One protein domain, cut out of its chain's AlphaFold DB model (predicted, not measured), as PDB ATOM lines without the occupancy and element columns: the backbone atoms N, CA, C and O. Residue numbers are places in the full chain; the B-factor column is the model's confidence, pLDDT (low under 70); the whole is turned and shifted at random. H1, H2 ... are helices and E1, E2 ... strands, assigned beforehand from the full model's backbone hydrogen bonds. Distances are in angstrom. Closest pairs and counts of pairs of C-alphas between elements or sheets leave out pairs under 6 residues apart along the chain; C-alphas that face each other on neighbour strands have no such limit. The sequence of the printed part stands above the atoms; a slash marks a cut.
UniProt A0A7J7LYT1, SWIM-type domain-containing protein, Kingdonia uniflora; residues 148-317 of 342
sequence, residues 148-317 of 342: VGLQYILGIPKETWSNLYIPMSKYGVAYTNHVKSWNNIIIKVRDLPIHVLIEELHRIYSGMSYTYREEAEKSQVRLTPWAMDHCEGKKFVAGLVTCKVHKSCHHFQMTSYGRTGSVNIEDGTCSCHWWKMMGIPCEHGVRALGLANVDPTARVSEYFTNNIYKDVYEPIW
ATOM      1  N   VAL A 148     -59.900   1.208 -71.057       87.38
ATOM      2  CA  VAL A 148     -58.907   1.730 -72.011       87.38
ATOM      3  C   VAL A 148     -59.513   2.886 -72.803       87.38
ATOM      4  O   VAL A 148     -58.924   3.965 -72.867       87.38
ATOM      5  N   GLY A 149     -60.731   2.712 -73.323       84.81
ATOM      6  CA  GLY A 149     -61.494   3.778 -73.970       84.81
ATOM      7  C   GLY A 149     -61.775   4.961 -73.037       84.81
ATOM      8  O   GLY A 149     -61.684   6.114 -73.462       84.81
ATOM      9  N   LEU A 150     -62.037   4.707 -71.747       84.31
ATOM     10  CA  LEU A 150     -62.182   5.770 -70.748       84.31
ATOM     11  C   LEU A 150     -60.873   6.552 -70.556       84.31
ATOM     12  O   LEU A 150     -60.893   7.782 -70.586       84.31
ATOM     13  N   GLN A 151     -59.739   5.863 -70.392       88.75
ATOM     14  CA  GLN A 151     -58.436   6.511 -70.226       88.75
ATOM     15  C   GLN A 151     -58.026   7.305 -71.476       88.75
ATOM     16  O   GLN A 151     -57.518   8.418 -71.347       88.75
ATOM     17  N   TYR A 152     -58.318   6.788 -72.673       88.25
ATOM     18  CA  TYR A 152     -58.124   7.501 -73.935       88.25
ATOM     19  C   TYR A 152     -58.928   8.810 -73.982       88.25
ATOM     20  O   TYR A 152     -58.350   9.869 -74.215       88.25
ATOM     21  N   ILE A 153     -60.234   8.777 -73.682       86.56
ATOM     22  CA  ILE A 153     -61.085   9.984 -73.675       86.56
ATOM     23  C   ILE A 153     -60.619  10.996 -72.617       86.56
ATOM     24  O   ILE A 153     -60.625  12.198 -72.878       86.56
ATOM     25  N   LEU A 154     -60.190  10.532 -71.439       87.38
ATOM     26  CA  LEU A 154     -59.659  11.396 -70.381       87.38
ATOM     27  C   LEU A 154     -58.298  12.025 -70.727       87.38
ATOM     28  O   LEU A 154     -57.995  13.098 -70.210       87.38
ATOM     29  N   GLY A 155     -57.506  11.393 -71.598       89.19
ATOM     30  CA  GLY A 155     -56.268  11.960 -72.142       89.19
ATOM     31  C   GLY A 155     -56.488  13.041 -73.208       89.19
ATOM     32  O   GLY A 155     -55.561  13.788 -73.517       89.19
ATOM     33  N   ILE A 156     -57.700  13.159 -73.762       89.44
ATOM     34  CA  ILE A 156     -58.051  14.194 -74.739       89.44
ATOM     35  C   ILE A 156     -58.594  15.435 -74.000       89.44
ATOM     36  O   ILE A 156     -59.509  15.291 -73.177       89.44
ATOM     37  N   PRO A 157     -58.127  16.664 -74.321       89.19
ATOM     38  CA  PRO A 157     -58.642  17.902 -73.732       89.19
ATOM     39  C   PRO A 157     -60.172  17.999 -73.822       89.19
ATOM     40  O   PRO A 157     -60.766  17.775 -74.887       89.19
ATOM     41  N   LYS A 158     -60.821  18.322 -72.697       85.25
ATOM     42  CA  LYS A 158     -62.289  18.277 -72.532       85.25
ATOM     43  C   LYS A 158     -63.010  19.229 -73.483       85.25
ATOM     44  O   LYS A 158     -64.136  18.963 -73.887       85.25
ATOM     45  N   GLU A 159     -62.336  20.297 -73.883       84.00
ATOM     46  CA  GLU A 159     -62.776  21.349 -74.799       84.00
ATOM     47  C   GLU A 159     -63.047  20.804 -76.215       84.00
ATOM     48  O   GLU A 159     -63.787  21.406 -76.996       84.00
ATOM     49  N   THR A 160     -62.477  19.644 -76.563       80.75
ATOM     50  CA  THR A 160     -62.685  19.008 -77.872       80.75
ATOM     51  C   THR A 160     -64.002  18.225 -77.936       80.75
ATOM     52  O   THR A 160     -64.729  18.339 -78.929       80.75
ATOM     53  N   TRP A 161     -64.332  17.475 -76.873       78.25
ATOM     54  CA  TRP A 161     -65.388  16.454 -76.858       78.25
ATOM     55  C   TRP A 161     -66.563  16.747 -75.916       78.25
ATOM     56  O   TRP A 161     -67.648  16.198 -76.109       78.25
ATOM     57  N   SER A 162     -66.389  17.600 -74.906       81.38
ATOM     58  CA  SER A 162     -67.411  17.888 -73.899       81.38
ATOM     59  C   SER A 162     -68.024  19.267 -74.105       81.38
ATOM     60  O   SER A 162     -67.397  20.283 -73.810       81.38
ATOM     61  N   ASN A 163     -69.293  19.306 -74.529       75.62
ATOM     62  CA  ASN A 163     -70.051  20.539 -74.798       75.62
ATOM     63  C   ASN A 163     -70.115  21.547 -73.633       75.62
ATOM     64  O   ASN A 163     -70.495  22.694 -73.848       75.62
ATOM     65  N   LEU A 164     -69.762  21.132 -72.415       76.44
ATOM     66  CA  LEU A 164     -69.669  22.003 -71.247       76.44
ATOM     67  C   LEU A 164     -68.406  22.882 -71.244       76.44
ATOM     68  O   LEU A 164     -68.464  24.021 -70.788       76.44
ATOM     69  N   TYR A 165     -67.283  22.353 -71.736       79.38
ATOM     70  CA  TYR A 165     -65.961  22.991 -71.664       79.38
ATOM     71  C   TYR A 165     -65.587  23.735 -72.954       79.38
ATOM     72  O   TYR A 165     -64.566  24.413 -73.004       79.38
ATOM     73  N   ILE A 166     -66.403  23.638 -74.008       75.94
ATOM     74  CA  ILE A 166     -66.146  24.336 -75.273       75.94
ATOM     75  C   ILE A 166     -66.252  25.857 -75.040       75.94
ATOM     76  O   ILE A 166     -67.281  26.323 -74.541       75.94
ATOM     77  N   PRO A 167     -65.237  26.658 -75.419       73.00
ATOM     78  CA  PRO A 167     -65.269  28.105 -75.203       73.00
ATOM     79  C   PRO A 167     -66.335  28.810 -76.059       73.00
ATOM     80  O   PRO A 167     -66.929  29.792 -75.608       73.00
ATOM     81  N   MET A 168     -66.605  28.283 -77.258       74.56
ATOM     82  CA  MET A 168     -67.503  28.840 -78.277       74.56
ATOM     83  C   MET A 168     -68.773  27.998 -78.480       74.56
ATOM     84  O   MET A 168     -68.772  26.785 -78.263       74.56
ATOM     85  N   SER A 169     -69.836  28.637 -78.978       76.31
ATOM     86  CA  SER A 169     -71.005  27.936 -79.527       76.31
ATOM     87  C   SER A 169     -70.585  27.011 -80.673       76.31
ATOM     88  O   SER A 169     -69.788  27.401 -81.527       76.31
ATOM     89  N   LYS A 170     -71.155  25.801 -80.721       73.25
ATOM     90  CA  LYS A 170     -71.089  24.913 -81.897       73.25
ATOM     91  C   LYS A 170     -72.433  24.826 -82.629       73.25
ATOM     92  O   LYS A 170     -72.557  24.000 -83.525       73.25
ATOM     93  N   TYR A 171     -73.443  25.612 -82.237       79.94
ATOM     94  CA  TYR A 171     -74.757  25.721 -82.901       79.94
ATOM     95  C   TYR A 171     -75.477  24.381 -83.174       79.94
ATOM     96  O   TYR A 171     -76.311  24.279 -84.067       79.94
ATOM     97  N   GLY A 172     -75.155  23.328 -82.416       68.12
ATOM     98  CA  GLY A 172     -75.667  21.970 -82.635       68.12
ATOM     99  C   GLY A 172     -74.928  21.133 -83.689       68.12
ATOM    100  O   GLY A 172     -75.198  19.938 -83.792       68.12
ATOM    101  N   VAL A 173     -73.932  21.685 -84.390       61.41
ATOM    102  CA  VAL A 173     -73.136  20.978 -85.417       61.41
ATOM    103  C   VAL A 173     -72.438  19.729 -84.857       61.41
ATOM    104  O   VAL A 173     -72.227  18.748 -85.567       61.41
ATOM    105  N   ALA A 174     -72.150  19.711 -83.551       60.34
ATOM    106  CA  ALA A 174     -71.581  18.562 -82.845       60.34
ATOM    107  C   ALA A 174     -72.548  17.368 -82.645       60.34
ATOM    108  O   ALA A 174     -72.133  16.335 -82.116       60.34
ATOM    109  N   TYR A 175     -73.828  17.466 -83.025       64.12
ATOM    110  CA  TYR A 175     -74.774  16.358 -82.888       64.12
ATOM    111  C   TYR A 175     -74.696  15.359 -84.046       64.12
ATOM    112  O   TYR A 175     -74.582  15.712 -85.219       64.12
ATOM    113  N   THR A 176     -74.885  14.075 -83.718       60.53
ATOM    114  CA  THR A 176     -74.844  12.966 -84.692       60.53
ATOM    115  C   THR A 176     -75.856  13.076 -85.842       60.53
ATOM    116  O   THR A 176     -75.727  12.332 -86.811       60.53
ATOM    117  N   ASN A 177     -76.853  13.967 -85.760       73.44
ATOM    118  CA  ASN A 177     -77.895  14.130 -86.776       73.44
ATOM    119  C   ASN A 177     -77.325  14.594 -88.122       73.44
ATOM    120  O   ASN A 177     -77.669  13.991 -89.132       73.44
ATOM    121  N   HIS A 178     -76.400  15.565 -88.149       73.31
ATOM    122  CA  HIS A 178     -75.754  16.002 -89.398       73.31
ATOM    123  C   HIS A 178     -75.029  14.841 -90.091       73.31
ATOM    124  O   HIS A 178     -75.264  14.571 -91.265       73.31
ATOM    125  N   VAL A 179     -74.201  14.104 -89.340       82.12
ATOM    126  CA  VAL A 179     -73.431  12.960 -89.858       82.12
ATOM    127  C   VAL A 179     -74.357  11.842 -90.340       82.12
ATOM    128  O   VAL A 179     -74.133  11.283 -91.407       82.12
ATOM    129  N   LYS A 180     -75.423  11.529 -89.592       84.75
ATOM    130  CA  LYS A 180     -76.430  10.534 -89.995       84.75
ATOM    131  C   LYS A 180     -77.173  10.957 -91.261       84.75
ATOM    132  O   LYS A 180     -77.332  10.137 -92.158       84.75
ATOM    133  N   SER A 181     -77.609  12.213 -91.343       84.50
ATOM    134  CA  SER A 181     -78.382  12.701 -92.484       84.50
ATOM    135  C   SER A 181     -77.513  12.792 -93.741       84.50
ATOM    136  O   SER A 181     -77.945  12.338 -94.793       84.50
ATOM    137  N   TRP A 182     -76.260  13.246 -93.625       86.25
ATOM    138  CA  TRP A 182     -75.303  13.212 -94.736       86.25
ATOM    139  C   TRP A 182     -74.988  11.778 -95.182       86.25
ATOM    140  O   TRP A 182     -75.079  11.469 -96.367       86.25
ATOM    141  N   ASN A 183     -74.707  10.868 -94.238       89.12
ATOM    142  CA  ASN A 183     -74.477   9.454 -94.545       89.12
ATOM    143  C   ASN A 183     -75.666   8.815 -95.278       89.12
ATOM    144  O   ASN A 183     -75.441   8.022 -96.184       89.12
ATOM    145  N   ASN A 184     -76.907   9.165 -94.919       90.81
ATOM    146  CA  ASN A 184     -78.112   8.668 -95.589       90.81
ATOM    147  C   ASN A 184     -78.254   9.171 -97.034       90.81
ATOM    148  O   ASN A 184     -78.808   8.449 -97.856       90.81
ATOM    149  N   ILE A 185     -77.763  10.375 -97.351       88.88
ATOM    150  CA  ILE A 185     -77.731  10.890 -98.729       88.88
ATOM    151  C   ILE A 185     -76.697  10.109 -99.536       88.88
ATOM    152  O   ILE A 185     -77.016   9.513-100.564       88.88
ATOM    153  N   ILE A 186     -75.456  10.052 -99.041       92.19
ATOM    154  CA  ILE A 186     -74.343   9.491 -99.813       92.19
ATOM    155  C   ILE A 186     -74.333   7.955 -99.857       92.19
ATOM    156  O   ILE A 186     -73.539   7.382-100.595       92.19
ATOM    157  N   ILE A 187     -75.192   7.261 -99.096       93.19
ATOM    158  CA  ILE A 187     -75.174   5.790 -98.992       93.19
ATOM    159  C   ILE A 187     -75.353   5.080-100.339       93.19
ATOM    160  O   ILE A 187     -74.799   4.002-100.519       93.19
ATOM    161  N   LYS A 188     -76.092   5.688-101.278       90.12
ATOM    162  CA  LYS A 188     -76.321   5.140-102.622       90.12
ATOM    163  C   LYS A 188     -75.122   5.317-103.561       90.12
ATOM    164  O   LYS A 188     -74.982   4.540-104.496       90.12
ATOM    165  N   VAL A 189     -74.282   6.329-103.324       92.88
ATOM    166  CA  VAL A 189     -73.226   6.761-104.262       92.88
ATOM    167  C   VAL A 189     -71.810   6.482-103.757       92.88
ATOM    168  O   VAL A 189     -70.901   6.311-104.558       92.88
ATOM    169  N   ARG A 190     -71.604   6.367-102.438       92.56
ATOM    170  CA  ARG A 190     -70.283   6.193-101.791       92.56
ATOM    171  C   ARG A 190     -69.475   4.973-102.261       92.56
ATOM    172  O   ARG A 190     -68.270   4.940-102.039       92.56
ATOM    173  N   ASP A 191     -70.155   3.968-102.811       92.25
ATOM    174  CA  ASP A 191     -69.588   2.684-103.235       92.25
ATOM    175  C   ASP A 191     -69.375   2.639-104.777       92.25
ATOM    176  O   ASP A 191     -68.999   1.603-105.323       92.25
ATOM    177  N   LEU A 192     -69.596   3.764-105.481       91.00
ATOM    178  CA  LEU A 192     -69.337   3.942-106.917       91.00
ATOM    179  C   LEU A 192     -67.841   4.187-107.222       91.00
ATOM    180  O   LEU A 192     -67.083   4.592-106.334       91.00
ATOM    181  N   PRO A 193     -67.391   4.001-108.484       92.00
ATOM    182  CA  PRO A 193     -66.048   4.392-108.915       92.00
ATOM    183  C   PRO A 193     -65.760   5.873-108.634       92.00
ATOM    184  O   PRO A 193     -66.647   6.711-108.757       92.00
ATOM    185  N   ILE A 194     -64.506   6.211-108.310       88.50
ATOM    186  CA  ILE A 194     -64.133   7.546-107.799       88.50
ATOM    187  C   ILE A 194     -64.567   8.719-108.696       88.50
ATOM    188  O   ILE A 194     -64.930   9.766-108.168       88.50
ATOM    189  N   HIS A 195     -64.568   8.546-110.020       85.00
ATOM    190  CA  HIS A 195     -65.018   9.575-110.961       85.00
ATOM    191  C   HIS A 195     -66.533   9.820-110.838       85.00
ATOM    192  O   HIS A 195     -66.935  10.938-110.523       85.00
ATOM    193  N   VAL A 196     -67.346   8.761-110.931       89.81
ATOM    194  CA  VAL A 196     -68.810   8.823-110.755       89.81
ATOM    195  C   VAL A 196     -69.186   9.317-109.354       89.81
ATOM    196  O   VAL A 196     -70.122  10.091-109.193       89.81
ATOM    197  N   LEU A 197     -68.439   8.913-108.320       92.06
ATOM    198  CA  LEU A 197     -68.641   9.394-106.951       92.06
ATOM    199  C   LEU A 197     -68.472  10.918-106.850       92.06
ATOM    200  O   LEU A 197     -69.252  11.569-106.158       92.06
ATOM    201  N   ILE A 198     -67.463  11.493-107.509       90.44
ATOM    202  CA  ILE A 198     -67.232  12.944-107.503       90.44
ATOM    203  C   ILE A 198     -68.346  13.668-108.267       90.44
ATOM    204  O   ILE A 198     -68.864  14.663-107.761       90.44
ATOM    205  N   GLU A 199     -68.752  13.153-109.429       90.81
ATOM    206  CA  GLU A 199     -69.862  13.693-110.227       90.81
ATOM    207  C   GLU A 199     -71.186  13.678-109.445       90.81
ATOM    208  O   GLU A 199     -71.844  14.713-109.327       90.81
ATOM    209  N   GLU A 200     -71.542  12.553-108.821       92.19
ATOM    210  CA  GLU A 200     -72.763  12.433-108.019       92.19
ATOM    211  C   GLU A 200     -72.729  13.302-106.757       92.19
ATOM    212  O   GLU A 200     -73.716  13.967-106.444       92.19
ATOM    213  N   LEU A 201     -71.604  13.363-106.036       93.12
ATOM    214  CA  LEU A 201     -71.468  14.271-104.889       93.12
ATOM    215  C   LEU A 201     -71.609  15.738-105.315       93.12
ATOM    216  O   LEU A 201     -72.241  16.520-104.600       93.12
ATOM    217  N   HIS A 202     -71.066  16.102-106.479       92.69
ATOM    218  CA  HIS A 202     -71.225  17.433-107.048       92.69
ATOM    219  C   HIS A 202     -72.683  17.714-107.426       92.69
ATOM    220  O   HIS A 202     -73.204  18.766-107.058       92.69
ATOM    221  N   ARG A 203     -73.373  16.778-108.097       92.00
ATOM    222  CA  ARG A 203     -74.801  16.879-108.454       92.00
ATOM    223  C   ARG A 203     -75.672  17.074-107.211       92.00
ATOM    224  O   ARG A 203     -76.428  18.041-107.141       92.00
ATOM    225  N   ILE A 204     -75.504  16.206-106.213       92.56
ATOM    226  CA  ILE A 204     -76.219  16.241-104.929       92.56
ATOM    227  C   ILE A 204     -76.030  17.596-104.239       92.56
ATOM    228  O   ILE A 204     -77.012  18.247-103.880       92.56
ATOM    229  N   TYR A 205     -74.781  18.045-104.065       91.44
ATOM    230  CA  TYR A 205     -74.515  19.294-103.350       91.44
ATOM    231  C   TYR A 205     -74.986  20.522-104.143       91.44
ATOM    232  O   TYR A 205     -75.554  21.441-103.557       91.44
ATOM    233  N   SER A 206     -74.818  20.526-105.470       92.75
ATOM    234  CA  SER A 206     -75.286  21.614-106.341       92.75
ATOM    235  C   SER A 206     -76.805  21.772-106.274       92.75
ATOM    236  O   SER A 206     -77.292  22.886-106.078       92.75
ATOM    237  N   GLY A 207     -77.551  20.664-106.368       92.25
ATOM    238  CA  GLY A 207     -79.010  20.658-106.252       92.25
ATOM    239  C   GLY A 207     -79.480  21.140-104.878       92.25
ATOM    240  O   GLY A 207     -80.318  22.034-104.792       92.25
ATOM    241  N   MET A 208     -78.874  20.632-103.799       91.06
ATOM    242  CA  MET A 208     -79.173  21.085-102.436       91.06
ATOM    243  C   MET A 208     -78.873  22.577-102.228       91.06
ATOM    244  O   MET A 208     -79.705  23.292-101.676       91.06
ATOM    245  N   SER A 209     -77.713  23.057-102.685       91.12
ATOM    246  CA  SER A 209     -77.313  24.468-102.590       91.12
ATOM    247  C   SER A 209     -78.270  25.379-103.367       91.12
ATOM    248  O   SER A 209     -78.695  26.414-102.855       91.12
ATOM    249  N   TYR A 210     -78.699  24.958-104.564       92.81
ATOM    250  CA  TYR A 210     -79.737  25.647-105.333       92.81
ATOM    251  C   TYR A 210     -81.063  25.735-104.559       92.81
ATOM    252  O   TYR A 210     -81.594  26.832-104.398       92.81
ATOM    253  N   THR A 211     -81.567  24.615-104.023       91.88
ATOM    254  CA  THR A 211     -82.801  24.605-103.217       91.88
ATOM    255  C   THR A 211     -82.688  25.519-101.997       91.88
ATOM    256  O   THR A 211     -83.629  26.252-101.703       91.88
ATOM    257  N   TYR A 212     -81.547  25.521-101.305       90.75
ATOM    258  CA  TYR A 212     -81.347  26.359-100.125       90.75
ATOM    259  C   TYR A 212     -81.244  27.844-100.446       90.75
ATOM    260  O   TYR A 212     -81.851  28.640 -99.735       90.75
ATOM    261  N   ARG A 213     -80.581  28.229-101.542       91.38
ATOM    262  CA  ARG A 213     -80.591  29.618-102.018       91.38
ATOM    263  C   ARG A 213     -82.004  30.072-102.405       91.38
ATOM    264  O   ARG A 213     -82.423  31.153-102.006       91.38
ATOM    265  N   GLU A 214     -82.769  29.228-103.097       91.69
ATOM    266  CA  GLU A 214     -84.172  29.497-103.443       91.69
ATOM    267  C   GLU A 214     -85.078  29.652-102.206       91.69
ATOM    268  O   GLU A 214     -85.928  30.544-102.167       91.69
ATOM    269  N   GLU A 215     -84.918  28.798-101.188       88.62
ATOM    270  CA  GLU A 215     -85.637  28.912 -99.910       88.62
ATOM    271  C   GLU A 215     -85.198  30.159 -99.115       88.62
ATOM    272  O   GLU A 215     -86.039  30.812 -98.492       88.62
ATOM    273  N   ALA A 216     -83.911  30.522 -99.169       87.94
ATOM    274  CA  ALA A 216     -83.349  31.700 -98.514       87.94
ATOM    275  C   ALA A 216     -83.857  33.012 -99.131       87.94
ATOM    276  O   ALA A 216     -84.285  33.905 -98.402       87.94
ATOM    277  N   GLU A 217     -83.853  33.134-100.463       89.75
ATOM    278  CA  GLU A 217     -84.273  34.355-101.165       89.75
ATOM    279  C   GLU A 217     -85.755  34.679-100.970       89.75
ATOM    280  O   GLU A 217     -86.128  35.832-100.737       89.75
ATOM    281  N   LYS A 218     -86.605  33.649-100.956       90.06
ATOM    282  CA  LYS A 218     -88.042  33.786-100.669       90.06
ATOM    283  C   LYS A 218     -88.316  34.205 -99.220       90.06
ATOM    284  O   LYS A 218     -89.415  34.666 -98.913       90.06
ATOM    285  N   SER A 219     -87.341  34.064 -98.321       87.50
ATOM    286  CA  SER A 219     -87.495  34.360 -96.901       87.50
ATOM    287  C   SER A 219     -87.190  35.828 -96.586       87.50
ATOM    288  O   SER A 219     -86.050  36.278 -96.647       87.50
ATOM    289  N   GLN A 220     -88.226  36.576 -96.201       87.38
ATOM    290  CA  GLN A 220     -88.140  38.001 -95.825       87.38
ATOM    291  C   GLN A 220     -88.086  38.226 -94.299       87.38
ATOM    292  O   GLN A 220     -88.032  39.356 -93.819       87.38
ATOM    293  N   VAL A 221     -88.125  37.150 -93.509       90.88
ATOM    294  CA  VAL A 221     -88.008  37.195 -92.043       90.88
ATOM    295  C   VAL A 221     -86.539  37.251 -91.614       90.88
ATOM    296  O   VAL A 221     -85.662  36.762 -92.319       90.88
ATOM    297  N   ARG A 222     -86.238  37.820 -90.437       93.81
ATOM    298  CA  ARG A 222     -84.846  37.942 -89.955       93.81
ATOM    299  C   ARG A 222     -84.201  36.590 -89.632       93.81
ATOM    300  O   ARG A 222     -83.000  36.428 -89.833       93.81
ATOM    301  N   LEU A 223     -84.966  35.649 -89.081       93.75
ATOM    302  CA  LEU A 223     -84.476  34.340 -88.643       93.75
ATOM    303  C   LEU A 223     -84.908  33.233 -89.598       93.75
ATOM    304  O   LEU A 223     -86.027  33.246 -90.103       93.75
ATOM    305  N   THR A 224     -84.048  32.227 -89.741       90.62
ATOM    306  CA  THR A 224     -84.386  30.965 -90.405       90.62
ATOM    307  C   THR A 224     -85.660  30.347 -89.805       90.62
ATOM    308  O   THR A 224     -85.861  30.429 -88.584       90.62
ATOM    309  N   PRO A 225     -86.506  29.672 -90.613       88.69
ATOM    310  CA  PRO A 225     -87.738  29.037 -90.133       88.69
ATOM    311  C   PRO A 225     -87.515  28.134 -88.917       88.69
ATOM    312  O   PRO A 225     -88.268  28.198 -87.949       88.69
ATOM    313  N   TRP A 226     -86.413  27.378 -88.908       88.56
ATOM    314  CA  TRP A 226     -86.066  26.522 -87.778       88.56
ATOM    315  C   TRP A 226     -85.875  27.282 -86.460       88.56
ATOM    316  O   TRP A 226     -86.335  26.828 -85.414       88.56
ATOM    317  N   ALA A 227     -85.183  28.423 -86.476       91.25
ATOM    318  CA  ALA A 227     -84.923  29.174 -85.253       91.25
ATOM    319  C   ALA A 227     -86.191  29.852 -84.713       91.25
ATOM    320  O   ALA A 227     -86.347  29.962 -83.494       91.25
ATOM    321  N   MET A 228     -87.117  30.241 -85.597       91.38
ATOM    322  CA  MET A 228     -88.454  30.694 -85.204       91.38
ATOM    323  C   MET A 228     -89.256  29.556 -84.559       91.38
ATOM    324  O   MET A 228     -89.677  29.696 -83.409       91.38
ATOM    325  N   ASP A 229     -89.366  28.404 -85.232       90.75
ATOM    326  CA  ASP A 229     -90.042  27.200 -84.721       90.75
ATOM    327  C   ASP A 229     -89.448  26.731 -83.382       90.75
ATOM    328  O   ASP A 229     -90.175  26.327 -82.471       90.75
ATOM    329  N   HIS A 230     -88.122  26.812 -83.224       90.19
ATOM    330  CA  HIS A 230     -87.447  26.489 -81.971       90.19
ATOM    331  C   HIS A 230     -87.879  27.435 -80.849       90.19
ATOM    332  O   HIS A 230     -88.240  26.970 -79.767       90.19
ATOM    333  N   CYS A 231     -87.858  28.749 -81.087       92.25
ATOM    334  CA  CYS A 231     -88.292  29.728 -80.092       92.25
ATOM    335  C   CYS A 231     -89.762  29.510 -79.708       92.25
ATOM    336  O   CYS A 231     -90.078  29.499 -78.519       92.25
ATOM    337  N   GLU A 232     -90.639  29.271 -80.684       91.62
ATOM    338  CA  GLU A 232     -92.068  29.042 -80.453       91.62
ATOM    339  C   GLU A 232     -92.325  27.749 -79.662       91.62
ATOM    340  O   GLU A 232     -92.966  27.769 -78.609       91.62
ATOM    341  N   GLY A 233     -91.712  26.633 -80.066       90.56
ATOM    342  CA  GLY A 233     -91.784  25.371 -79.324       90.56
ATOM    343  C   GLY A 233     -91.238  25.480 -77.894       90.56
ATOM    344  O   GLY A 233     -91.733  24.815 -76.979       90.56
ATOM    345  N   LYS A 234     -90.250  26.356 -77.658       91.56
ATOM    346  CA  LYS A 234     -89.740  26.651 -76.312       91.56
ATOM    347  C   LYS A 234     -90.668  27.555 -75.493       91.56
ATOM    348  O   LYS A 234     -90.671  27.378 -74.277       91.56
ATOM    349  N   LYS A 235     -91.484  28.438 -76.089       90.00
ATOM    350  CA  LYS A 235     -92.507  29.225 -75.355       90.00
ATOM    351  C   LYS A 235     -93.527  28.317 -74.668       90.00
ATOM    352  O   LYS A 235     -93.818  28.524 -73.492       90.00
ATOM    353  N   PHE A 236     -93.991  27.268 -75.352       85.06
ATOM    354  CA  PHE A 236     -94.910  26.283 -74.769       85.06
ATOM    355  C   PHE A 236     -94.316  25.606 -73.520       85.06
ATOM    356  O   PHE A 236     -94.937  25.577 -72.459       85.06
ATOM    357  N   VAL A 237     -93.073  25.118 -73.610       86.19
ATOM    358  CA  VAL A 237     -92.392  24.445 -72.485       86.19
ATOM    359  C   VAL A 237     -91.993  25.431 -71.376       86.19
ATOM    360  O   VAL A 237     -92.000  25.066 -70.202       86.19
ATOM    361  N   ALA A 238     -91.702  26.691 -71.711       86.25
ATOM    362  CA  ALA A 238     -91.369  27.742 -70.748       86.25
ATOM    363  C   ALA A 238     -92.499  28.021 -69.738       86.25
ATOM    364  O   ALA A 238     -92.211  28.430 -68.614       86.25
ATOM    365  N   GLY A 239     -93.763  27.740 -70.083       82.19
ATOM    366  CA  GLY A 239     -94.891  27.810 -69.145       82.19
ATOM    367  C   GLY A 239     -94.771  26.854 -67.948       82.19
ATOM    368  O   GLY A 239     -95.297  27.147 -66.878       82.19
ATOM    369  N   LEU A 240     -94.023  25.753 -68.093       83.75
ATOM    370  CA  LEU A 240     -93.742  24.785 -67.022       83.75
ATOM    371  C   LEU A 240     -92.546  25.192 -66.141       83.75
ATOM    372  O   LEU A 240     -92.270  24.543 -65.132       83.75
ATOM    373  N   VAL A 241     -91.816  26.249 -66.515       83.19
ATOM    374  CA  VAL A 241     -90.656  26.745 -65.769       83.19
ATOM    375  C   VAL A 241     -91.123  27.746 -64.713       83.19
ATOM    376  O   VAL A 241     -91.622  28.838 -65.012       83.19
ATOM    377  N   THR A 242     -90.918  27.375 -63.451       83.88
ATOM    378  CA  THR A 242     -91.165  28.263 -62.308       83.88
ATOM    379  C   THR A 242     -89.965  29.182 -62.094       83.88
ATOM    380  O   THR A 242     -88.822  28.784 -62.322       83.88
ATOM    381  N   CYS A 243     -90.217  30.424 -61.680       81.31
ATOM    382  CA  CYS A 243     -89.179  31.437 -61.517       81.31
ATOM    383  C   CYS A 243     -89.212  32.035 -60.111       81.31
ATOM    384  O   CYS A 243     -90.277  32.384 -59.603       81.31
ATOM    385  N   LYS A 244     -88.028  32.217 -59.524       75.31
ATOM    386  CA  LYS A 244     -87.789  33.193 -58.463       75.31
ATOM    387  C   LYS A 244     -86.976  34.329 -59.078       75.31
ATOM    388  O   LYS A 244     -85.803  34.161 -59.415       75.31
ATOM    389  N   VAL A 245     -87.625  35.473 -59.270       64.56
ATOM    390  CA  VAL A 245     -86.974  36.683 -59.781       64.56
ATOM    391  C   VAL A 245     -86.049  37.213 -58.685       64.56
ATOM    392  O   VAL A 245     -86.496  37.469 -57.566       64.56
ATOM    393  N   HIS A 246     -84.757  37.341 -58.985       65.94
ATOM    394  CA  HIS A 246     -83.819  38.007 -58.086       65.94
ATOM    395  C   HIS A 246     -83.896  39.524 -58.301       65.94
ATOM    396  O   HIS A 246     -84.304  39.993 -59.357       65.94
ATOM    397  N   LYS A 247     -83.502  40.312 -57.292       57.81
ATOM    398  CA  LYS A 247     -83.562  41.786 -57.361       57.81
ATOM    399  C   LYS A 247     -82.585  42.411 -58.377       57.81
ATOM    400  O   LYS A 247     -82.648  43.615 -58.594       57.81
ATOM    401  N   SER A 248     -81.687  41.629 -58.979       63.78
ATOM    402  CA  SER A 248     -80.808  42.063 -60.068       63.78
ATOM    403  C   SER A 248     -81.519  41.929 -61.421       63.78
ATOM    404  O   SER A 248     -81.947  40.845 -61.809       63.78
ATOM    405  N   CYS A 249     -81.602  43.041 -62.152       70.38
ATOM    406  CA  CYS A 249     -82.452  43.262 -63.332       70.38
ATOM    407  C   CYS A 249     -82.337  42.245 -64.484       70.38
ATOM    408  O   CYS A 249     -83.261  42.147 -65.291       70.38
ATOM    409  N   HIS A 250     -81.239  41.490 -64.578       85.69
ATOM    410  CA  HIS A 250     -80.988  40.550 -65.681       85.69
ATOM    411  C   HIS A 250     -80.782  39.093 -65.236       85.69
ATOM    412  O   HIS A 250     -80.603  38.219 -66.085       85.69
ATOM    413  N   HIS A 251     -80.846  38.809 -63.928       90.31
ATOM    414  CA  HIS A 251     -80.568  37.483 -63.372       90.31
ATOM    415  C   HIS A 251     -81.817  36.818 -62.785       90.31
ATOM    416  O   HIS A 251     -82.486  37.350 -61.900       90.31
ATOM    417  N   PHE A 252     -82.090  35.592 -63.226       91.06
ATOM    418  CA  PHE A 252     -83.280  34.839 -62.836       91.06
ATOM    419  C   PHE A 252     -82.899  33.468 -62.292       91.06
ATOM    420  O   PHE A 252     -82.089  32.762 -62.897       91.06
ATOM    421  N   GLN A 253     -83.528  33.055 -61.190       91.88
ATOM    422  CA  GLN A 253     -83.480  31.672 -60.733       91.88
ATOM    423  C   GLN A 253     -84.675  30.925 -61.318       91.88
ATOM    424  O   GLN A 253     -85.826  31.323 -61.137       91.88
ATOM    425  N   MET A 254     -84.389  29.842 -62.031       90.31
ATOM    426  CA  MET A 254     -85.371  29.044 -62.756       90.31
ATOM    427  C   MET A 254     -85.378  27.618 -62.229       90.31
ATOM    428  O   MET A 254     -84.321  26.999 -62.116       90.31
ATOM    429  N   THR A 255     -86.562  27.079 -61.954       87.75
ATOM    430  CA  THR A 255     -86.746  25.699 -61.502       87.75
ATOM    431  C   THR A 255     -87.615  24.932 -62.493       87.75
ATOM    432  O   THR A 255     -88.746  25.327 -62.791       87.75
ATOM    433  N   SER A 256     -87.075  23.819 -62.993       85.75
ATOM    434  CA  SER A 256     -87.720  22.919 -63.952       85.75
ATOM    435  C   SER A 256     -87.283  21.474 -63.702       85.75
ATOM    436  O   SER A 256     -86.120  21.215 -63.387       85.75
ATOM    437  N   TYR A 257     -88.207  20.516 -63.814       83.44
ATOM    438  CA  TYR A 257     -87.957  19.083 -63.567       83.44
ATOM    439  C   TYR A 257     -87.200  18.794 -62.251       83.44
ATOM    440  O   TYR A 257     -86.242  18.020 -62.230       83.44
ATOM    441  N   GLY A 258     -87.575  19.476 -61.161       80.31
ATOM    442  CA  GLY A 258     -86.945  19.328 -59.840       80.31
ATOM    443  C   GLY A 258     -85.512  19.869 -59.723       80.31
ATOM    444  O   GLY A 258     -84.875  19.674 -58.692       80.31
ATOM    445  N   ARG A 259     -84.987  20.546 -60.752       82.50
ATOM    446  CA  ARG A 259     -83.656  21.165 -60.752       82.50
ATOM    447  C   ARG A 259     -83.782  22.679 -60.814       82.50
ATOM    448  O   ARG A 259     -84.572  23.202 -61.595       82.50
ATOM    449  N   THR A 260     -82.971  23.364 -60.019       88.19
ATOM    450  CA  THR A 260     -82.890  24.827 -59.987       88.19
ATOM    451  C   THR A 260     -81.585  25.283 -60.628       88.19
ATOM    452  O   THR A 260     -80.538  24.677 -60.408       88.19
ATOM    453  N   GLY A 261     -81.656  26.341 -61.427       88.06
ATOM    454  CA  GLY A 261     -80.536  26.923 -62.152       88.06
ATOM    455  C   GLY A 261     -80.660  28.437 -62.280       88.06
ATOM    456  O   GLY A 261     -81.631  29.032 -61.810       88.06
ATOM    457  N   SER A 262     -79.677  29.055 -62.928       92.25
ATOM    458  CA  SER A 262     -79.637  30.495 -63.196       92.25
ATOM    459  C   SER A 262     -79.729  30.802 -64.692       92.25
ATOM    460  O   SER A 262     -79.371  29.983 -65.547       92.25
ATOM    461  N   VAL A 263     -80.217  32.000 -65.005       93.31
ATOM    462  CA  VAL A 263     -80.226  32.607 -66.341       93.31
ATOM    463  C   VAL A 263     -79.720  34.041 -66.215       93.31
ATOM    464  O   VAL A 263     -80.237  34.766 -65.366       93.31
ATOM    465  N   ASN A 264     -78.772  34.449 -67.065       93.06
ATOM    466  CA  ASN A 264     -78.494  35.860 -67.342       93.06
ATOM    467  C   ASN A 264     -78.958  36.183 -68.772       93.06
ATOM    468  O   ASN A 264     -78.444  35.618 -69.740       93.06
ATOM    469  N   ILE A 265     -79.944  37.073 -68.911       93.31
ATOM    470  CA  ILE A 265     -80.501  37.451 -70.223       93.31
ATOM    471  C   ILE A 265     -79.605  38.421 -71.008       93.31
ATOM    472  O   ILE A 265     -79.686  38.464 -72.240       93.31
ATOM    473  N   GLU A 266     -78.736  39.158 -70.313       91.88
ATOM    474  CA  GLU A 266     -77.782  40.113 -70.887       91.88
ATOM    475  C   GLU A 266     -76.642  39.375 -71.603       91.88
ATOM    476  O   GLU A 266     -76.442  39.560 -72.803       91.88
ATOM    477  N   ASP A 267     -76.016  38.403 -70.931       91.19
ATOM    478  CA  ASP A 267     -75.004  37.529 -71.544       91.19
ATOM    479  C   ASP A 267     -75.606  36.474 -72.493       91.19
ATOM    480  O   ASP A 267     -74.882  35.819 -73.243       91.19
ATOM    481  N   GLY A 268     -76.921  36.232 -72.422       92.12
ATOM    482  CA  GLY A 268     -77.563  35.115 -73.122       92.12
ATOM    483  C   GLY A 268     -77.106  33.751 -72.588       92.12
ATOM    484  O   GLY A 268     -76.862  32.815 -73.352       92.12
ATOM    485  N   THR A 269     -76.943  33.626 -71.268       91.94
ATOM    486  CA  THR A 269     -76.440  32.409 -70.620       91.94
ATOM    487  C   THR A 269     -77.481  31.764 -69.710       91.94
ATOM    488  O   THR A 269     -78.376  32.398 -69.156       91.94
ATOM    489  N   CYS A 270     -77.369  30.447 -69.550       91.69
ATOM    490  CA  CYS A 270     -78.162  29.669 -68.608       91.69
ATOM    491  C   CYS A 270     -77.315  28.511 -68.078       91.69
ATOM    492  O   CYS A 270     -76.545  27.922 -68.840       91.69
ATOM    493  N   SER A 271     -77.497  28.130 -66.813       91.12
ATOM    494  CA  SER A 271     -76.787  27.010 -66.180       91.12
ATOM    495  C   SER A 271     -77.117  25.628 -66.771       91.12
ATOM    496  O   SER A 271     -76.500  24.637 -66.394       91.12
ATOM    497  N   CYS A 272     -78.066  25.519 -67.711       89.06
ATOM    498  CA  CYS A 272     -78.218  24.317 -68.543       89.06
ATOM    499  C   CYS A 272     -77.243  24.273 -69.739       89.06
ATOM    500  O   CYS A 272     -77.274  23.320 -70.514       89.06
ATOM    501  N   HIS A 273     -76.418  25.312 -69.917       87.69
ATOM    502  CA  HIS A 273     -75.431  25.540 -70.983       87.69
ATOM    503  C   HIS A 273     -75.960  25.578 -72.426       87.69
ATOM    504  O   HIS A 273     -75.242  26.039 -73.311       87.69
ATOM    505  N   TRP A 274     -77.220  25.199 -72.668       88.75
ATOM    506  CA  TRP A 274     -77.859  25.190 -73.988       88.75
ATOM    507  C   TRP A 274     -77.685  26.508 -74.745       88.75
ATOM    508  O   TRP A 274     -77.212  26.495 -75.872       88.75
ATOM    509  N   TRP A 275     -78.010  27.646 -74.127       91.44
ATOM    510  CA  TRP A 275     -78.014  28.938 -74.824       91.44
ATOM    511  C   TRP A 275     -76.613  29.342 -75.308       91.44
ATOM    512  O   TRP A 275     -76.455  29.674 -76.479       91.44
ATOM    513  N   LYS A 276     -75.575  29.173 -74.474       88.00
ATOM    514  CA  LYS A 276     -74.174  29.401 -74.874       88.00
ATOM    515  C   LYS A 276     -73.689  28.392 -75.928       88.00
ATOM    516  O   LYS A 276     -72.977  28.765 -76.851       88.00
ATOM    517  N   MET A 277     -74.066  27.119 -75.793       85.94
ATOM    518  CA  MET A 277     -73.648  26.021 -76.682       85.94
ATOM    519  C   MET A 277     -74.287  26.093 -78.075       85.94
ATOM    520  O   MET A 277     -73.670  25.682 -79.061       85.94
ATOM    521  N   MET A 278     -75.539  26.552 -78.124       88.00
ATOM    522  CA  MET A 278     -76.406  26.507 -79.296       88.00
ATOM    523  C   MET A 278     -76.651  27.876 -79.918       88.00
ATOM    524  O   MET A 278     -77.149  27.910 -81.030       88.00
ATOM    525  N   GLY A 279     -76.374  28.986 -79.229       91.44
ATOM    526  CA  GLY A 279     -76.674  30.343 -79.702       91.44
ATOM    527  C   GLY A 279     -78.165  30.715 -79.720       91.44
ATOM    528  O   GLY A 279     -78.527  31.711 -80.335       91.44
ATOM    529  N   ILE A 280     -79.043  29.932 -79.084       93.19
ATOM    530  CA  ILE A 280     -80.505  30.116 -79.109       93.19
ATOM    531  C   ILE A 280     -81.107  29.867 -77.709       93.19
ATOM    532  O   ILE A 280     -80.650  28.939 -77.029       93.19
ATOM    533  N   PRO A 281     -82.100  30.655 -77.238       95.12
ATOM    534  CA  PRO A 281     -82.639  30.501 -75.887       95.12
ATOM    535  C   PRO A 281     -83.231  29.107 -75.624       95.12
ATOM    536  O   PRO A 281     -84.003  28.570 -76.416       95.12
ATOM    537  N   CYS A 282     -82.909  28.529 -74.466       93.81
ATOM    538  CA  CYS A 282     -83.613  27.356 -73.935       93.81
ATOM    539  C   CYS A 282     -84.940  27.758 -73.273       93.81
ATOM    540  O   CYS A 282     -85.205  28.938 -73.080       93.81
ATOM    541  N   GLU A 283     -85.741  26.791 -72.826       93.62
ATOM    542  CA  GLU A 283     -87.008  27.028 -72.114       93.62
ATOM    543  C   GLU A 283     -86.852  27.941 -70.880       93.62
ATOM    544  O   GLU A 283     -87.692  28.807 -70.644       93.62
ATOM    545  N   HIS A 284     -85.740  27.833 -70.143       94.00
ATOM    546  CA  HIS A 284     -85.416  28.736 -69.030       94.00
ATOM    547  C   HIS A 284     -85.107  30.163 -69.514       94.00
ATOM    548  O   HIS A 284     -85.540  31.132 -68.896       94.00
ATOM    549  N   GLY A 285     -84.380  30.291 -70.629       94.81
ATOM    550  CA  GLY A 285     -84.062  31.571 -71.263       94.81
ATOM    551  C   GLY A 285     -85.308  32.262 -71.810       94.81
ATOM    552  O   GLY A 285     -85.557  33.416 -71.486       94.81
ATOM    553  N   VAL A 286     -86.151  31.527 -72.540       95.50
ATOM    554  CA  VAL A 286     -87.459  31.992 -73.019       95.50
ATOM    555  C   VAL A 286     -88.340  32.459 -71.858       95.50
ATOM    556  O   VAL A 286     -88.937  33.531 -71.945       95.50
ATOM    557  N   ARG A 287     -88.379  31.715 -70.741       93.25
ATOM    558  CA  ARG A 287     -89.121  32.132 -69.541       93.25
ATOM    559  C   ARG A 287     -88.582  33.435 -68.943       93.25
ATOM    560  O   ARG A 287     -89.381  34.282 -68.560       93.25
ATOM    561  N   ALA A 288     -87.260  33.594 -68.866       93.44
ATOM    562  CA  ALA A 288     -86.618  34.790 -68.315       93.44
ATOM    563  C   ALA A 288     -86.879  36.027 -69.184       93.44
ATOM    564  O   ALA A 288     -87.286  37.066 -68.674       93.44
ATOM    565  N   LEU A 289     -86.714  35.885 -70.501       94.12
ATOM    566  CA  LEU A 289     -86.973  36.940 -71.480       94.12
ATOM    567  C   LEU A 289     -88.442  37.378 -71.452       94.12
ATOM    568  O   LEU A 289     -88.713  38.572 -71.368       94.12
ATOM    569  N   GLY A 290     -89.380  36.427 -71.389       92.06
ATOM    570  CA  GLY A 290     -90.805  36.731 -71.243       92.06
ATOM    571  C   GLY A 290     -91.144  37.495 -69.956       92.06
ATOM    572  O   GLY A 290     -91.962  38.405 -69.995       92.06
ATOM    573  N   LEU A 291     -90.490  37.188 -68.828       89.94
ATOM    574  CA  LEU A 291     -90.654  37.951 -67.576       89.94
ATOM    575  C   LEU A 291     -90.020  39.352 -67.639       89.94
ATOM    576  O   LEU A 291     -90.450  40.243 -66.913       89.94
ATOM    577  N   ALA A 292     -89.024  39.548 -68.504       90.62
ATOM    578  CA  ALA A 292     -88.400  40.840 -68.789       90.62
ATOM    579  C   ALA A 292     -89.097  41.628 -69.920       90.62
ATOM    580  O   ALA A 292     -88.606  42.687 -70.300       90.62
ATOM    581  N   ASN A 293     -90.210  41.123 -70.476       91.69
ATOM    582  CA  ASN A 293     -90.881  41.656 -71.673       91.69
ATOM    583  C   ASN A 293     -89.963  41.788 -72.910       91.69
ATOM    584  O   ASN A 293     -90.160  42.659 -73.755       91.69
ATOM    585  N   VAL A 294     -88.968  40.904 -73.038       93.19
ATOM    586  CA  VAL A 294     -88.076  40.810 -74.202       93.19
ATOM    587  C   VAL A 294     -88.525  39.647 -75.084       93.19
ATOM    588  O   VAL A 294     -88.709  38.532 -74.595       93.19
ATOM    589  N   ASP A 295     -88.661  39.873 -76.391       93.62
ATOM    590  CA  ASP A 295     -88.929  38.789 -77.341       93.62
ATOM    591  C   ASP A 295     -87.729  37.818 -77.416       93.62
ATOM    592  O   ASP A 295     -86.614  38.245 -77.737       93.62
ATOM    593  N   PRO A 296     -87.924  36.504 -77.182       94.69
ATOM    594  CA  PRO A 296     -86.869  35.516 -77.340       94.69
ATOM    595  C   PRO A 296     -86.182  35.513 -78.702       94.69
ATOM    596  O   PRO A 296     -84.980  35.236 -78.750       94.69
ATOM    597  N   THR A 297     -86.884  35.843 -79.796       94.69
ATOM    598  CA  THR A 297     -86.249  35.825 -81.123       94.69
ATOM    599  C   THR A 297     -85.120  36.857 -81.213       94.69
ATOM    600  O   THR A 297     -84.067  36.571 -81.788       94.69
ATOM    601  N   ALA A 298     -85.273  38.021 -80.571       94.19
ATOM    602  CA  ALA A 298     -84.284  39.102 -80.551       94.19
ATOM    603  C   ALA A 298     -82.947  38.718 -79.882       94.19
ATOM    604  O   ALA A 298     -81.957  39.430 -80.030       94.19
ATOM    605  N   ARG A 299     -82.893  37.585 -79.165       94.69
ATOM    606  CA  ARG A 299     -81.686  37.073 -78.493       94.69
ATOM    607  C   ARG A 299     -81.169  35.749 -79.076       94.69
ATOM    608  O   ARG A 299     -80.385  35.043 -78.437       94.69
ATOM    609  N   VAL A 300     -81.609  35.418 -80.290       94.50
ATOM    610  CA  VAL A 300     -81.043  34.352 -81.128       94.50
ATOM    611  C   VAL A 300     -79.795  34.874 -81.838       94.50
ATOM    612  O   VAL A 300     -79.802  35.984 -82.371       94.50
ATOM    613  N   SER A 301     -78.739  34.060 -81.855       93.69
ATOM    614  CA  SER A 301     -77.476  34.341 -82.539       93.69
ATOM    615  C   SER A 301     -77.672  34.630 -84.027       93.69
ATOM    616  O   SER A 301     -78.484  33.995 -84.703       93.69
ATOM    617  N   GLU A 302     -76.845  35.542 -84.538       92.75
ATOM    618  CA  GLU A 302     -76.753  35.907 -85.950       92.75
ATOM    619  C   GLU A 302     -76.544  34.701 -86.880       92.75
ATOM    620  O   GLU A 302     -77.071  34.694 -87.989       92.75
ATOM    621  N   TYR A 303     -75.902  33.632 -86.391       90.94
ATOM    622  CA  TYR A 303     -75.725  32.361 -87.106       90.94
ATOM    623  C   TYR A 303     -77.034  31.763 -87.660       90.94
ATOM    624  O   TYR A 303     -77.012  31.075 -88.675       90.94
ATOM    625  N   PHE A 304     -78.181  32.020 -87.018       92.38
ATOM    626  CA  PHE A 304     -79.490  31.541 -87.486       92.38
ATOM    627  C   PHE A 304     -80.304  32.595 -88.243       92.38
ATOM    628  O   PHE A 304     -81.511  32.404 -88.436       92.38
ATOM    629  N   THR A 305     -79.697  33.717 -88.630       93.62
ATOM    630  CA  THR A 305     -80.363  34.718 -89.467       93.62
ATOM    631  C   THR A 305     -80.424  34.271 -90.919       93.62
ATOM    632  O   THR A 305     -79.577  33.515 -91.390       93.62
ATOM    633  N   ASN A 306     -81.427  34.764 -91.642       93.19
ATOM    634  CA  ASN A 306     -81.523  34.512 -93.074       93.19
ATOM    635  C   ASN A 306     -80.410  35.199 -93.873       93.19
ATOM    636  O   ASN A 306     -80.065  34.690 -94.927       93.19
ATOM    637  N   ASN A 307     -79.810  36.286 -93.372       93.75
ATOM    638  CA  ASN A 307     -78.663  36.921 -94.029       93.75
ATOM    639  C   ASN A 307     -77.469  35.956 -94.063       93.75
ATOM    640  O   ASN A 307     -77.056  35.556 -95.142       93.75
ATOM    641  N   ILE A 308     -77.031  35.445 -92.903       93.69
ATOM    642  CA  ILE A 308     -75.970  34.424 -92.845       93.69
ATOM    643  C   ILE A 308     -76.345  33.171 -93.651       93.69
ATOM    644  O   ILE A 308     -75.488  32.560 -94.285       93.69
ATOM    645  N   TYR A 309     -77.622  32.779 -93.662       90.88
ATOM    646  CA  TYR A 309     -78.085  31.652 -94.473       90.88
ATOM    647  C   TYR A 309     -77.965  31.920 -95.986       90.88
ATOM    648  O   TYR A 309     -77.554  31.022 -96.717       90.88
ATOM    649  N   LYS A 310     -78.250  33.144 -96.456       92.56
ATOM    650  CA  LYS A 310     -77.995  33.574 -97.840       92.56
ATOM    651  C   LYS A 310     -76.501  33.578 -98.144       92.56
ATOM    652  O   LYS A 310     -76.101  32.903 -99.083       92.56
ATOM    653  N   ASP A 311     -75.683  34.227 -97.317       93.38
ATOM    654  CA  ASP A 311     -74.229  34.342 -97.512       93.38
ATOM    655  C   ASP A 311     -73.547  32.959 -97.624       93.38
ATOM    656  O   ASP A 311     -72.633  32.754 -98.421       93.38
ATOM    657  N   VAL A 312     -74.025  31.962 -96.867       91.12
ATOM    658  CA  VAL A 312     -73.521  30.574 -96.914       91.12
ATOM    659  C   VAL A 312     -73.846  29.853 -98.234       91.12
ATOM    660  O   VAL A 312     -73.071  28.987 -98.647       91.12
ATOM    661  N   TYR A 313     -74.955  30.190 -98.904       90.88
ATOM    662  CA  TYR A 313     -75.417  29.546-100.151       90.88
ATOM    663  C   TYR A 313     -75.401  30.469-101.389       90.88
ATOM    664  O   TYR A 313     -75.810  30.055-102.482       90.88
ATOM    665  N   GLU A 314     -74.877  31.690-101.253       91.44
ATOM    666  CA  GLU A 314     -74.549  32.597-102.359       91.44
ATOM    667  C   GLU A 314     -73.619  31.925-103.392       91.44
ATOM    668  O   GLU A 314     -73.928  32.007-104.586       91.44
ATOM    669  N   PRO A 315     -72.539  31.198-103.008       90.81
ATOM    670  CA  PRO A 315     -71.616  30.613-103.976       90.81
ATOM    671  C   PRO A 315     -72.294  29.634-104.944       90.81
ATOM    672  O   PRO A 315     -72.865  28.607-104.561       90.81
ATOM    673  N   ILE A 316     -72.183  29.936-106.238       90.06
ATOM    674  CA  ILE A 316     -72.742  29.118-107.314       90.06
ATOM    675  C   ILE A 316     -71.819  27.929-107.591       90.06
ATOM    676  O   ILE A 316     -70.622  28.086-107.829       90.06
ATOM    677  N   TRP A 317     -72.403  26.733-107.614       89.00
ATOM    678  CA  TRP A 317     -71.715  25.509-108.013       89.00
ATOM    679  C   TRP A 317     -71.739  25.389-109.537       89.00
ATOM    680  O   TRP A 317     -72.804  25.292-110.146       89.00
TER     681      TRP A 317
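What this domain is: This is residues 148 to 317 of the 342 residues of the protein "SWIM-type domain-containing protein" of Kingdonia uniflora (UniProt A0A7J7LYT1). Two loosely joined groups make a long, flat model: at one end a small three-stranded sheet with H7 packed over one face and H5 and H8 packed on H7, at the other the long helix H4 with H9 beside its last part. H1 and H2 lie off to one side, and residues 175 to 184, of which 176 to 184 belong to H3, stick out free of the rest. The printed part has 170 residues, with nine named helices and three named strands in the order H1 H2 H3 H4 H5 E1 E2 E3 H6 H7 H8 H9; the sheet order is E1, E2, E3, antiparallel, and the class is mostly helix. The whole is loose, with a radius of gyration of the C-alphas of 20.1 A and spans of 65 by 52 by 24 A.

How they stand to each other: H1, residues 148 to 155, and H2, residues 158 to 161, meet only through their link. H3, residues 176 to 186, is close to but not clearly touching H4, residues 194 to 217, with the closest C-alphas, Ile 186 and Leu 201, 7.5 A apart. H4 touches H9, residues 306 to 313, with residues 209 to 217 alone, at a shallow tilt of 23 degrees, opposite ways; the closest C-alphas, Arg 213 and Tyr 313, are 5.5 A apart. E1, residues 242 to 245, E2, residues 251 to 256, and E3, residues 259 to 264, form a meander, each strand the antiparallel neighbour of the one before, in two hairpins. N 244 and O 253 are 2.9 A apart, and N 261 and O 254 2.8 A, both within hydrogen-bond range. Residues 269 to 270 pair antiparallel with residues 263 to 264 of E3. H7, residues 283 to 291, is on the sheet at a height of 8.4 A, over E2 and only just over E3, on which three of its C-alphas fall; it runs slantwise to the strands, at 49 degrees to E2 on the local plane. H5, residues 225 to 238, touches H7, about perpendicular at 79 degrees, with the closest C-alphas, Ala 238 and Glu 283, 4.6 A apart. H8, residues 296 to 299, touches H7, with the closest C-alphas, Val 286 and Pro 296, 5.6 A apart, and touches H5 at its residues 227 to 231 alone, with the closest C-alphas, Cys 231 and Thr 297, 6.5 A apart. H6, residues 274 to 278, is close to but not clearly touching H7, with the closest C-alphas, Trp 275 and Gly 285, 7.5 A apart. Every O i to N i+4 pair is within hydrogen-bond range in H1, H3, H4, H6, H7 and H9, and 9 of 10 in H5; H2 and H8 are too short for such a pair.

Where its parts are: H1 begins at C-alpha 148, (-58.907, 1.730, -72.011). H4, 34.2 A long from first to last C-alpha, begins at C-alpha 194, (-64.133, 7.546, -107.799). H5 measures 19.8 A, E3 16.9 A, E2 16.2 A and H3 15.5 A. H9 ends at C-alpha 313, (-75.417, 29.546, -100.151).

The domain as a whole: The two C-alphas farthest apart, those of Pro 193 and Lys 247, are 66.1 A apart. The printed part has no cut, and the link from H2 to H3, 14 residues, is long. The mean pLDDT of the printed part is 87.4; residues 172 to 176 and 245 to 248 are under 70.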